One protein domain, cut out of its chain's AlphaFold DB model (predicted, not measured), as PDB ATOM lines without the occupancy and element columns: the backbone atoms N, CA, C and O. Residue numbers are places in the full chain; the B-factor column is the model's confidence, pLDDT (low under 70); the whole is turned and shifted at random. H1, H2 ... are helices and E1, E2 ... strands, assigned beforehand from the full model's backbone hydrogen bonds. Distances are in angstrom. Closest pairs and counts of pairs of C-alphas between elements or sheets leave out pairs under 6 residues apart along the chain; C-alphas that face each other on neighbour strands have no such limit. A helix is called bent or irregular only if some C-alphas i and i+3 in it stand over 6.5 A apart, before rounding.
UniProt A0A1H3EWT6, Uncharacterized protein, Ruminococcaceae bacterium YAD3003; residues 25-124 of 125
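This is residues 25 to 124 of the 125 residues of an uncharacterized protein of Ruminococcaceae bacterium YAD3003 (UniProt A0A1H3EWT6). One five-stranded sheet curls like part of a barrel round the single helix H1; this folded sheet, bent back on itself, has E1 and E4 facing E3 and E2, with E5 as hinge. A long loop, residues 81 to 100, lies at the end far from H1. The printed part has 100 residues, under half in named elements, in the order H1 E1 E2 E3 E4 E5. The mixed sheet runs E1 E4 E5 E3 E2; the class is mostly strand. The whole is compact, radius of gyration of the C-alphas 13.2 A, with spans of 40 by 25 by 25 A.

H1, residues 33 to 41, is on the sheet, and every O i to N i+4 pair in it is within hydrogen-bond range. Its closest C-alpha to E1, residues 50 to 54, is Pro 33, 6.6 A from that of Met 51. E2, residues 63 to 69, and E3, residues 74 to 80, form a hairpin, N 76 to O 67 at 2.8 A. E4, residues 101 to 110, is antiparallel to E1, N 51 to O 104 at 2.8 A, and bends by 80 degrees at residue 107. E5, residues 116 to 123, forms a hairpin with E4, N 105 to O 122 at 2.8 A, and is parallel to E3, N 119 to O 77 at 2.8 A.

H1 begins at C-alpha 33, (292.769, 308.368, 380.541). E4 is 22.4 A long and E5 21.9 A, ending at C-alpha 123, (285.942, 304.570, 368.895).

The C-alphas farthest apart, Ser 42 and Gln 91, are 40.1 A apart. The printed part has no cut. The link E3 to E4 is long. Residues 25 to 26, 60 to 61 and 82 to 95 have pLDDT under 70.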
ATOM      1  N   ALA A  25     273.539 306.537 375.437       46.84
ATOM      2  CA  ALA A  25     274.930 306.645 375.085       46.84
ATOM      3  C   ALA A  25     275.619 306.224 376.374       46.84
ATOM      4  O   ALA A  25     275.568 306.951 377.369       46.84
ATOM      5  N   ASP A  26     276.099 304.984 376.388       60.78
ATOM      6  CA  ASP A  26     276.697 304.357 377.555       60.78
ATOM      7  C   ASP A  26     277.674 305.333 378.217       60.78
ATOM      8  O   ASP A  26     278.616 305.836 377.597       60.78
ATOM      9  N   LYS A  27     277.396 305.677 379.480       84.00
ATOM     10  CA  LYS A  27     278.320 306.476 380.281       84.00
ATOM     11  C   LYS A  27     279.658 305.728 380.269       84.00
ATOM     12  O   LYS A  27     279.654 304.546 380.607       84.00
ATOM     13  N   PRO A  28     280.772 306.385 379.913       90.19
ATOM     14  CA  PRO A  28     282.053 305.705 379.857       90.19
ATOM     15  C   PRO A  28     282.419 305.178 381.247       90.19
ATOM     16  O   PRO A  28     282.148 305.852 382.248       90.19
ATOM     17  N   ASP A  29     283.052 304.006 381.300       95.62
ATOM     18  CA  ASP A  29     283.536 303.400 382.548       95.62
ATOM     19  C   ASP A  29     284.530 304.340 383.250       95.62
ATOM     20  O   ASP A  29     284.497 304.491 384.471       95.62
ATOM     21  N   TYR A  30     285.345 305.053 382.461       96.50
ATOM     22  CA  TYR A  30     286.323 306.035 382.930       96.50
ATOM     23  C   TYR A  30     286.070 307.429 382.348       96.50
ATOM     24  O   TYR A  30     285.857 307.609 381.144       96.50
ATOM     25  N   ALA A  31     286.143 308.460 383.191       95.44
ATOM     26  CA  ALA A  31     285.915 309.837 382.757       95.44
ATOM     27  C   ALA A  31     287.136 310.465 382.058       95.44
ATOM     28  O   ALA A  31     286.998 311.545 381.473       95.44
ATOM     29  N   SER A  32     288.298 309.813 382.100       95.12
ATOM     30  CA  SER A  32     289.547 310.265 381.488       95.12
ATOM     31  C   SER A  32     290.553 309.111 381.325       95.12
ATOM     32  O   SER A  32     290.383 308.067 381.963       95.12
ATOM     33  N   PRO A  33     291.638 309.295 380.540       96.31
ATOM     34  CA  PRO A  33     292.769 308.368 380.541       96.31
ATOM     35  C   PRO A  33     293.389 308.190 381.931       96.31
ATOM     36  O   PRO A  33     293.748 307.077 382.291       96.31
ATOM     37  N   HIS A  34     293.457 309.261 382.729       95.69
ATOM     38  CA  HIS A  34     293.968 309.214 384.100       95.69
ATOM     39  C   HIS A  34     293.205 308.192 384.955       95.69
ATOM     40  O   HIS A  34     293.815 307.316 385.565       95.69
ATOM     41  N   ASP A  35     291.871 308.251 384.942       96.94
ATOM     42  CA  ASP A  35     291.039 307.352 385.752       96.94
ATOM     43  C   ASP A  35     291.242 305.881 385.356       96.94
ATOM     44  O   ASP A  35     291.292 305.007 386.220       96.94
ATOM     45  N   ALA A  36     291.418 305.609 384.058       96.81
ATOM     46  CA  ALA A  36     291.720 304.269 383.561       96.81
ATOM     47  C   ALA A  36     293.099 303.772 384.036       96.81
ATOM     48  O   ALA A  36     293.236 302.603 384.396       96.81
ATOM     49  N   ILE A  37     294.112 304.649 384.085       96.31
ATOM     50  CA  ILE A  37     295.444 304.313 384.622       96.31
ATOM     51  C   ILE A  37     295.347 303.980 386.110       96.31
ATOM     52  O   ILE A  37     295.867 302.952 386.541       96.31
ATOM     53  N   VAL A  38     294.674 304.823 386.895       95.81
ATOM     54  CA  VAL A  38     294.512 304.606 388.341       95.81
ATOM     55  C   VAL A  38     293.787 303.287 388.610       95.81
ATOM     56  O   VAL A  38     294.217 302.518 389.472       95.81
ATOM     57  N   ALA A  39     292.739 302.982 387.840       96.88
ATOM     58  CA  ALA A  39     292.037 301.705 387.923       96.88
ATOM     59  C   ALA A  39     292.980 300.523 387.637       96.88
ATOM     60  O   ALA A  39     293.104 299.622 388.472       96.88
ATOM     61  N   GLN A  40     293.726 300.556 386.528       95.94
ATOM     62  CA  GLN A  40     294.700 299.514 386.182       95.94
ATOM     63  C   GLN A  40     295.768 299.327 387.273       95.94
ATOM     64  O   GLN A  40     296.063 298.200 387.671       95.94
ATOM     65  N   GLN A  41     296.316 300.418 387.813       93.25
ATOM     66  CA  GLN A  41     297.316 300.382 388.889       93.25
ATOM     67  C   GLN A  41     296.751 299.845 390.212       93.25
ATOM     68  O   GLN A  41     297.498 299.296 391.022       93.25
ATOM     69  N   SER A  42     295.437 299.955 390.422       95.44
ATOM     70  CA  SER A  42     294.736 299.334 391.553       95.44
ATOM     71  C   SER A  42     294.457 297.833 391.361       95.44
ATOM     72  O   SER A  42     293.990 297.173 392.289       95.44
ATOM     73  N   GLY A  43     294.785 297.279 390.188       95.56
ATOM     74  CA  GLY A  43     294.618 295.865 389.838       95.56
ATOM     75  C   GLY A  43     293.321 295.544 389.091       95.56
ATOM     76  O   GLY A  43     293.001 294.372 388.894       95.56
ATOM     77  N   GLU A  44     292.559 296.557 388.676       96.69
ATOM     78  CA  GLU A  44     291.352 296.377 387.873       96.69
ATOM     79  C   GLU A  44     291.701 296.005 386.427       96.69
ATOM     80  O   GLU A  44     292.531 296.653 385.808       96.69
ATOM     81  N   ASN A  45     291.029 295.005 385.840       96.06
ATOM     82  CA  ASN A  45     291.146 294.765 384.398       96.06
ATOM     83  C   ASN A  45     290.401 295.860 383.621       96.06
ATOM     84  O   ASN A  45     289.170 295.969 383.717       96.06
ATOM     85  N   ILE A  46     291.145 296.641 382.840       96.56
ATOM     86  CA  ILE A  46     290.619 297.754 382.041       96.56
ATOM     87  C   ILE A  46     290.337 297.396 380.575       96.56
ATOM     88  O   ILE A  46     289.686 298.170 379.877       96.56
ATOM     89  N   ILE A  47     290.806 296.243 380.089       96.38
ATOM     90  CA  ILE A  47     290.653 295.859 378.680       96.38
ATOM     91  C   ILE A  47     289.179 295.576 378.371       96.38
ATOM     92  O   ILE A  47     288.491 294.873 379.112       96.38
ATOM     93  N   GLY A  48     288.686 296.135 377.267       93.00
ATOM     94  CA  GLY A  48     287.285 296.063 376.850       93.00
ATOM     95  C   GLY A  48     286.372 297.108 377.495       93.00
ATOM     96  O   GLY A  48     285.240 297.258 377.037       93.00
ATOM     97  N   LYS A  49     286.854 297.854 378.498       95.88
ATOM     98  CA  LYS A  49     286.131 298.986 379.091       95.88
ATOM     99  C   LYS A  49     286.296 300.250 378.269       95.88
ATOM    100  O   LYS A  49     287.101 300.326 377.341       95.88
ATOM    101  N   THR A  50     285.504 301.244 378.611       95.44
ATOM    102  CA  THR A  50     285.336 302.473 377.856       95.44
ATOM    103  C   THR A  50     285.892 303.660 378.626       95.44
ATOM    104  O   THR A  50     285.732 303.776 379.839       95.44
ATOM    105  N   MET A  51     286.561 304.570 377.929       94.94
ATOM    106  CA  MET A  51     287.034 305.816 378.517       94.94
ATOM    107  C   MET A  51     286.674 307.009 377.650       94.94
ATOM    108  O   MET A  51     286.613 306.924 376.422       94.94
ATOM    109  N   LYS A  52     286.450 308.142 378.306       93.69
ATOM    110  CA  LYS A  52     286.290 309.429 377.638       93.69
ATOM    111  C   LYS A  52     287.655 310.046 377.361       93.69
ATOM    112  O   LYS A  52     288.476 310.174 378.264       93.69
ATOM    113  N   VAL A  53     287.859 310.507 376.134       91.56
ATOM    114  CA  VAL A  53     289.086 311.184 375.707       91.56
ATOM    115  C   VAL A  53     288.717 312.491 375.026       91.56
ATOM    116  O   VAL A  53     287.843 312.529 374.164       91.56
ATOM    117  N   VAL A  54     289.379 313.573 375.426       91.44
ATOM    118  CA  VAL A  54     289.295 314.862 374.734       91.44
ATOM    119  C   VAL A  54     290.529 314.978 373.862       91.44
ATOM    120  O   VAL A  54     291.645 314.961 374.382       91.44
ATOM    121  N   ALA A  55     290.333 315.070 372.551       86.69
ATOM    122  CA  ALA A  55     291.452 315.112 371.629       86.69
ATOM    123  C   ALA A  55     292.271 316.399 371.803       86.69
ATOM    124  O   ALA A  55     291.713 317.498 371.878       86.69
ATOM    125  N   ASP A  56     293.596 316.287 371.861       88.38
ATOM    126  CA  ASP A  56     294.499 317.431 372.052       88.38
ATOM    127  C   ASP A  56     295.030 318.015 370.730       88.38
ATOM    128  O   ASP A  56     295.555 319.137 370.705       88.38
ATOM    129  N   LYS A  57     294.832 317.290 369.627       80.62
ATOM    130  CA  LYS A  57     295.204 317.659 368.260       80.62
ATOM    131  C   LYS A  57     294.200 317.097 367.247       80.62
ATOM    132  O   LYS A  57     293.442 316.186 367.568       80.62
ATOM    133  N   ASP A  58     294.205 317.652 366.037       79.38
ATOM    134  CA  ASP A  58     293.449 317.099 364.912       79.38
ATOM    135  C   ASP A  58     294.132 315.819 364.419       79.38
ATOM    136  O   ASP A  58     295.346 315.810 364.195       79.38
ATOM    137  N   VAL A  59     293.374 314.734 364.256       72.12
ATOM    138  CA  VAL A  59     293.929 313.417 363.927       72.12
ATOM    139  C   VAL A  59     293.044 312.675 362.942       72.12
ATOM    140  O   VAL A  59     291.874 312.416 363.206       72.12
ATOM    141  N   THR A  60     293.636 312.257 361.826       62.53
ATOM    142  CA  THR A  60     293.035 311.264 360.924       62.53
ATOM    143  C   THR A  60     293.398 309.840 361.364       62.53
ATOM    144  O   THR A  60     292.544 308.964 361.321       62.53
ATOM    145  N   LEU A  61     294.639 309.627 361.837       66.56
ATOM    146  CA  LEU A  61     295.161 308.379 362.417       66.56
ATOM    147  C   LEU A  61     296.284 308.651 363.432       66.56
ATOM    148  O   LEU A  61     297.070 309.579 363.244       66.56
ATOM    149  N   GLY A  62     296.402 307.809 364.466       76.94
ATOM    150  CA  GLY A  62     297.474 307.878 365.468       76.94
ATOM    151  C   GLY A  62     296.995 308.317 366.853       76.94
ATOM    152  O   GLY A  62     295.905 307.946 367.289       76.94
ATOM    153  N   PHE A  63     297.836 309.073 367.566       82.88
ATOM    154  CA  PHE A  63     297.547 309.537 368.923       82.88
ATOM    155  C   PHE A  63     296.598 310.733 368.929       82.88
ATOM    156  O   PHE A  63     297.000 311.832 368.548       82.88
ATOM    157  N   ILE A  64     295.379 310.525 369.429       87.81
ATOM    158  CA  ILE A  64     294.375 311.579 369.658       87.81
ATOM    159  C   ILE A  64     294.627 312.369 370.939       87.81
ATOM    160  O   ILE A  64     294.068 313.444 371.121       87.81
ATOM    161  N   TYR A  65     295.444 311.821 371.834       89.69
ATOM    162  CA  TYR A  65     295.804 312.429 373.103       89.69
ATOM    163  C   TYR A  65     297.262 312.110 373.421       89.69
ATOM    164  O   TYR A  65     297.692 310.958 373.300       89.69
ATOM    165  N   THR A  66     298.028 313.119 373.826       91.81
ATOM    166  CA  THR A  66     299.382 312.976 374.361       91.81
ATOM    167  C   THR A  66     299.639 314.055 375.410       91.81
ATOM    168  O   THR A  66     299.930 315.200 375.069       91.81
ATOM    169  N   GLN A  67     299.580 313.710 376.696       92.00
ATOM    170  CA  GLN A  67     299.883 314.663 377.772       92.00
ATOM    171  C   GLN A  67     300.701 314.025 378.883       92.00
ATOM    172  O   GLN A  67     300.624 312.823 379.121       92.00
ATOM    173  N   THR A  68     301.466 314.846 379.597       93.94
ATOM    174  CA  THR A  68     302.100 314.426 380.844       93.94
ATOM    175  C   THR A  68     301.052 314.368 381.948       93.94
ATOM    176  O   THR A  68     300.414 315.374 382.254       93.94
ATOM    177  N   ASP A  69     300.920 313.208 382.580       93.06
ATOM    178  CA  ASP A  69     300.152 313.046 383.803       93.06
ATOM    179  C   ASP A  69     301.118 312.972 384.990       93.06
ATOM    180  O   ASP A  69     301.775 311.962 385.253       93.06
ATOM    181  N   ILE A  70     301.223 314.096 385.700       91.94
ATOM    182  CA  ILE A  70     302.149 314.276 386.823       91.94
ATOM    183  C   ILE A  70     301.791 313.348 387.989       91.94
ATOM    184  O   ILE A  70     302.679 312.919 388.721       91.94
ATOM    185  N   SER A  71     300.509 313.025 388.164       90.38
ATOM    186  CA  SER A  71     300.037 312.239 389.305       90.38
ATOM    187  C   SER A  71     300.437 310.765 389.217       90.38
ATOM    188  O   SER A  71     300.728 310.149 390.240       90.38
ATOM    189  N   VAL A  72     300.533 310.230 387.996       90.12
ATOM    190  CA  VAL A  72     301.027 308.870 387.716       90.12
ATOM    191  C   VAL A  72     302.485 308.862 387.235       90.12
ATOM    192  O   VAL A  72     303.056 307.800 387.017       90.12
ATOM    193  N   GLY A  73     303.103 310.040 387.090       91.31
ATOM    194  CA  GLY A  73     304.524 310.199 386.775       91.31
ATOM    195  C   GLY A  73     304.922 309.772 385.358       91.31
ATOM    196  O   GLY A  73     306.068 309.373 385.154       91.31
ATOM    197  N   ALA A  74     304.008 309.844 384.385       92.75
ATOM    198  CA  ALA A  74     304.236 309.333 383.034       92.75
ATOM    199  C   ALA A  74     303.682 310.252 381.938       92.75
ATOM    200  O   ALA A  74     302.768 311.050 382.149       92.75
ATOM    201  N   ASN A  75     304.225 310.112 380.729       93.94
ATOM    202  CA  ASN A  75     303.585 310.626 379.523       93.94
ATOM    203  C   ASN A  75     302.509 309.645 379.073       93.94
ATOM    204  O   ASN A  75     302.777 308.459 378.910       93.94
ATOM    205  N   VAL A  76     301.295 310.141 378.873       94.25
ATOM    206  CA  VAL A  76     300.128 309.331 378.545       94.25
ATOM    207  C   VAL A  76     299.746 309.565 377.094       94.25
ATOM    208  O   VAL A  76     299.451 310.695 376.703       94.25
ATOM    209  N   GLY A  77     299.730 308.494 376.309       92.38
ATOM    210  CA  GLY A  77     299.278 308.476 374.925       92.38
ATOM    211  C   GLY A  77     297.991 307.672 374.764       92.38
ATOM    212  O   GLY A  77     297.873 306.578 375.306       92.38
ATOM    213  N   VAL A  78     297.034 308.172 373.978       92.31
ATOM    214  CA  VAL A  78     295.890 307.373 373.501       92.31
ATOM    215  C   VAL A  78     295.899 307.314 371.980       92.31
ATOM    216  O   VAL A  78     295.694 308.335 371.322       92.31
ATOM    217  N   GLY A  79     296.158 306.128 371.432       89.12
ATOM    218  CA  GLY A  79     296.250 305.855 370.001       89.12
ATOM    219  C   GLY A  79     295.046 305.080 369.479       89.12
ATOM    220  O   GLY A  79     294.620 304.102 370.090       89.12
ATOM    221  N   ILE A  80     294.502 305.499 368.336       84.44
ATOM    222  CA  ILE A  80     293.388 304.792 367.694       84.44
ATOM    223  C   ILE A  80     293.890 303.611 366.869       84.44
ATOM    224  O   ILE A  80     294.804 303.749 366.056       84.44
ATOM    225  N   TYR A  81     293.219 302.476 367.044       71.81
ATOM    226  CA  TYR A  81     293.401 301.237 366.309       71.81
ATOM    227  C   TYR A  81     292.129 300.830 365.567       71.81
ATOM    228  O   TYR A  81     291.024 300.840 366.124       71.81
ATOM    229  N   THR A  82     292.312 300.433 364.309       67.00
ATOM    230  CA  THR A  82     291.265 299.913 363.428       67.00
ATOM    231  C   THR A  82     291.752 298.603 362.810       67.00
ATOM    232  O   THR A  82     292.724 298.612 362.060       67.00
ATOM    233  N   ASP A  83     291.075 297.488 363.102       57.16
ATOM    234  CA  ASP A  83     291.451 296.126 362.666       57.16
ATOM    235  C   ASP A  83     291.469 295.910 361.136       57.16
ATOM    236  O   ASP A  83     291.973 294.898 360.650       57.16
ATOM    237  N   SER A  84     290.923 296.828 360.333       51.94
ATOM    238  CA  SER A  84     290.901 296.695 358.875       51.94
ATOM    239  C   SER A  84     292.085 297.411 358.227       51.94
ATOM    240  O   SER A  84     292.181 298.635 358.275       51.94
ATOM    241  N   ASN A  85     292.918 296.649 357.512       40.88
ATOM    242  CA  ASN A  85     294.054 297.081 356.675       40.88
ATOM    243  C   ASN A  85     293.733 298.092 355.548       40.88
ATOM    244  O   ASN A  85     294.575 298.391 354.707       40.88
ATOM    245  N   THR A  86     292.530 298.642 355.528       41.97
ATOM    246  CA  THR A  86     292.124 299.770 354.703       41.97
ATOM    247  C   THR A  86     291.047 300.484 355.492       41.97
ATOM    248  O   THR A  86     289.919 300.004 355.576       41.97
ATOM    249  N   LEU A  87     291.381 301.639 356.068       42.84
ATOM    250  CA  LEU A  87     290.374 302.676 356.213       42.84
ATOM    251  C   LEU A  87     289.899 302.970 354.800       42.84
ATOM    252  O   LEU A  87     290.599 303.610 354.011       42.84
ATOM    253  N   HIS A  88     288.712 302.482 354.461       42.72
ATOM    254  CA  HIS A  88     287.908 303.288 353.578       42.72
ATOM    255  C   HIS A  88     287.793 304.632 354.316       42.72
ATOM    256  O   HIS A  88     287.402 304.708 355.476       42.72
ATOM    257  N   LEU A  89     288.328 305.690 353.713       45.84
ATOM    258  CA  LEU A  89     288.032 307.061 354.121       45.84
ATOM    259  C   LEU A  89     286.623 307.375 353.597       45.84
ATOM    260  O   LEU A  89     286.424 308.318 352.833       45.84
ATOM    261  N   ASP A  90     285.658 306.503 353.882       40.56
ATOM    262  CA  ASP A  90     284.252 306.788 353.695       40.56
ATOM    263  C   ASP A  90     283.840 307.821 354.748       40.56
ATOM    264  O   ASP A  90     284.387 307.911 355.848       40.56
ATOM    265  N   GLN A  91     282.927 308.690 354.326       43.66
ATOM    266  CA  GLN A  91     282.662 310.045 354.819       43.66
ATOM    267  C   GLN A  91     282.260 310.171 356.307       43.66
ATOM    268  O   GLN A  91     282.011 311.283 356.771       43.66
ATOM    269  N   ASP A  92     282.251 309.071 357.061       44.75
ATOM    270  CA  ASP A  92     281.872 308.994 358.472       44.75
ATOM    271  C   ASP A  92     283.068 309.110 359.445       44.75
ATOM    272  O   ASP A  92     282.871 309.465 360.605       44.75
ATOM    273  N   TYR A  93     284.314 308.877 358.997       50.38
ATOM    274  CA  TYR A  93     285.545 309.130 359.775       50.38
ATOM    275  C   TYR A  93     286.296 310.352 359.230       50.38
ATOM    276  O   TYR A  93     287.446 310.280 358.793       50.38
ATOM    277  N   THR A  94     285.647 311.513 359.247       53.38
ATOM    278  CA  THR A  94     286.237 312.810 358.866       53.38
ATOM    279  C   THR A  94     287.186 313.353 359.946       53.38
ATOM    280  O   THR A  94     287.128 314.514 360.313       53.38
ATOM    281  N   GLY A  95     288.099 312.518 360.453       65.19
ATOM    282  CA  GLY A  95     289.055 312.881 361.501       65.19
ATOM    283  C   GLY A  95     288.415 313.169 362.866       65.19
ATOM    284  O   GLY A  95     287.224 313.428 363.000       65.19
ATOM    285  N   ILE A  96     289.228 313.089 363.914       77.25
ATOM    286  CA  ILE A  96     288.878 313.594 365.240       77.25
ATOM    287  C   ILE A  96     289.510 314.965 365.366       77.25
ATOM    288  O   ILE A  96     290.727 315.107 365.237       77.25
ATOM    289  N   HIS A  97     288.678 315.968 365.607       82.94
ATOM    290  CA  HIS A  97     289.147 317.334 365.750       82.94
ATOM    291  C   HIS A  97     289.655 317.605 367.160       82.94
ATOM    292  O   HIS A  97     289.139 317.073 368.145       82.94
ATOM    293  N   LYS A  98     290.628 318.503 367.279       84.81
ATOM    294  CA  LYS A  98     291.074 319.013 368.572       84.81
ATOM    295  C   LYS A  98     289.880 319.538 369.375       84.81
ATOM    296  O   LYS A  98     289.066 320.315 368.882       84.81
ATOM    297  N   GLY A  99     289.802 319.143 370.642       83.75
ATOM    298  CA  GLY A  99     288.718 319.504 371.555       83.75
ATOM    299  C   GLY A  99     287.462 318.645 371.408       83.75
ATOM    300  O   GLY A  99     286.585 318.712 372.272       83.75
ATOM    301  N   GLN A 100     287.370 317.801 370.377       86.50
ATOM    302  CA  GLN A 100     286.301 316.820 370.273       86.50
ATOM    303  C   GLN A 100     286.433 315.801 371.404       86.50
ATOM    304  O   GLN A 100     287.512 315.275 371.687       86.50
ATOM    305  N   THR A 101     285.310 315.530 372.062       88.12
ATOM    306  CA  THR A 101     285.213 314.453 373.042       88.12
ATOM    307  C   THR A 101     284.779 313.186 372.328       88.12
ATOM    308  O   THR A 101     283.755 313.182 371.649       88.12
ATOM    309  N   VAL A 102     285.542 312.115 372.511       86.50
ATOM    310  CA  VAL A 102     285.226 310.781 372.005       86.50
ATOM    311  C   VAL A 102     285.158 309.800 373.163       86.50
ATOM    312  O   VAL A 102     285.926 309.893 374.124       86.50
ATOM    313  N   ILE A 103     284.226 308.859 373.080       89.75
ATOM    314  CA  ILE A 103     284.237 307.676 373.934       89.75
ATOM    315  C   ILE A 103     284.918 306.575 373.130       89.75
ATOM    316  O   ILE A 103     284.624 306.375 371.950       89.75
ATOM    317  N   VAL A 104     285.868 305.893 373.758       89.38
ATOM    318  CA  VAL A 104     286.680 304.860 373.115       89.38
ATOM    319  C   VAL A 104     286.736 303.621 373.994       89.38
ATOM    320  O   VAL A 104     286.756 303.722 375.219       89.38
ATOM    321  N   LYS A 105     286.775 302.447 373.372       92.25
ATOM    322  CA  LYS A 105     286.993 301.164 374.039       92.25
ATOM    323  C   LYS A 105     288.487 300.868 374.106       92.25
ATOM    324  O   LYS A 105     289.161 300.953 373.082       92.25
ATOM    325  N   ILE A 106     288.984 300.492 375.280       94.12
ATOM    326  CA  ILE A 106     290.375 300.102 375.513       94.12
ATOM    327  C   ILE A 106     290.598 298.710 374.922       94.12
ATOM    328  O   ILE A 106     289.936 297.746 375.308       94.12
ATOM    329  N   VAL A 107     291.517 298.620 373.968       93.12
ATOM    330  CA  VAL A 107     291.908 297.380 373.288       93.12
ATOM    331  C   VAL A 107     293.212 296.850 373.865       93.12
ATOM    332  O   VAL A 107     293.330 295.649 374.082       93.12
ATOM    333  N   ASP A 108     294.155 297.748 374.144       93.25
ATOM    334  CA  ASP A 108     295.449 297.411 374.731       93.25
ATOM    335  C   ASP A 108     295.917 298.513 375.688       93.25
ATOM    336  O   ASP A 108     295.501 299.675 375.580       93.25
ATOM    337  N   TYR A 109     296.780 298.130 376.621       93.44
ATOM    338  CA  TYR A 109     297.404 299.003 377.606       93.44
ATOM    339  C   TYR A 109     298.871 298.609 377.759       93.44
ATOM    340  O   TYR A 109     299.185 297.482 378.138       93.44
ATOM    341  N   ASP A 110     299.756 299.564 377.508       92.25
ATOM    342  CA  ASP A 110     301.194 299.362 377.551       92.25
ATOM    343  C   ASP A 110     301.875 300.395 378.458       92.25
ATOM    344  O   ASP A 110     301.850 301.595 378.184       92.25
ATOM    345  N   ASP A 111     302.517 299.924 379.526       89.12
ATOM    346  CA  ASP A 111     303.268 300.730 380.491       89.12
ATOM    347  C   ASP A 111     304.744 300.309 380.632       89.12
ATOM    348  O   ASP A 111     305.430 300.718 381.578       89.12
ATOM    349  N   HIS A 112     305.282 299.535 379.677       79.19
ATOM    350  CA  HIS A 112     306.604 298.903 379.808       79.19
ATOM    351  C   HIS A 112     307.766 299.892 380.005       79.19
ATOM    352  O   HIS A 112     308.787 299.545 380.605       79.19
ATOM    353  N   LEU A 113     307.628 301.134 379.527       78.06
ATOM    354  CA  LEU A 113     308.666 302.164 379.636       78.06
ATOM    355  C   LEU A 113     308.679 302.887 380.988       78.06
ATOM    356  O   LEU A 113     309.591 303.691 381.208       78.06
ATOM    357  N   LYS A 114     307.699 302.648 381.877       74.12
ATOM    358  CA  LYS A 114     307.455 303.310 383.187       74.12
ATOM    359  C   LYS A 114     307.291 304.838 383.166       74.12
ATOM    360  O   LYS A 114     306.694 305.409 384.064       74.12
ATOM    361  N   THR A 115     307.832 305.493 382.150       86.94
ATOM    362  CA  THR A 115     307.810 306.932 381.869       86.94
ATOM    363  C   THR A 115     306.843 307.265 380.732       86.94
ATOM    364  O   THR A 115     306.597 308.437 380.444       86.94
ATOM    365  N   SER A 116     306.285 306.232 380.095       90.06
ATOM    366  CA  SER A 116     305.270 306.325 379.058       90.06
ATOM    367  C   SER A 116     304.215 305.255 379.304       90.06
ATOM    368  O   SER A 116     304.567 304.103 379.550       90.06
ATOM    369  N   ILE A 117     302.953 305.655 379.209       93.69
ATOM    370  CA  ILE A 117     301.783 304.785 379.267       93.69
ATOM    371  C   ILE A 117     300.987 305.023 377.989       93.69
ATOM    372  O   ILE A 117     300.628 306.161 377.685       93.69
ATOM    373  N   ASN A 118     300.720 303.966 377.234       93.88
ATOM    374  CA  ASN A 118     300.013 304.036 375.967       93.88
ATOM    375  C   ASN A 118     298.752 303.180 376.013       93.88
ATOM    376  O   ASN A 118     298.788 302.007 376.370       93.88
ATOM    377  N   PHE A 119     297.643 303.769 375.587       93.31
ATOM    378  CA  PHE A 119     296.404 303.061 375.322       93.31
ATOM    379  C   PHE A 119     296.249 302.862 373.826       93.31
ATOM    380  O   PHE A 119     296.365 303.820 373.055       93.31
ATOM    381  N   LEU A 120     295.893 301.646 373.435       92.19
ATOM    382  CA  LEU A 120     295.352 301.372 372.115       92.19
ATOM    383  C   LEU A 120     293.835 301.284 372.225       92.19
ATOM    384  O   LEU A 120     293.319 300.568 373.086       92.19
ATOM    385  N   VAL A 121     293.109 302.022 371.388       90.12
ATOM    386  CA  VAL A 121     291.655 302.160 371.537       90.12
ATOM    387  C   VAL A 121     290.901 302.103 370.220       90.12
ATOM    388  O   VAL A 121     291.434 302.442 369.170       90.12
ATOM    389  N   THR A 122     289.614 301.772 370.285       87.44
ATOM    390  CA  THR A 122     288.699 301.876 369.141       87.44
ATOM    391  C   THR A 122     287.510 302.767 369.507       87.44
ATOM    392  O   THR A 122     286.921 302.563 370.572       87.44
ATOM    393  N   PRO A 123     287.132 303.750 368.669       82.81
ATOM    394  CA  PRO A 123     285.942 304.570 368.895       82.81
ATOM    395  C   PRO A 123     284.668 303.731 369.017       82.81
ATOM    396  O   PRO A 123     284.505 302.730 368.315       82.81
ATOM    397  N   ILE A 124     283.761 304.147 369.899       77.88
ATOM    398  CA  ILE A 124     282.425 303.551 370.041       77.88
ATOM    399  C   ILE A 124     281.435 304.471 369.320       77.88
ATOM    400  O   ILE A 124     281.501 305.687 369.509       77.88
TER     401      ILE A 124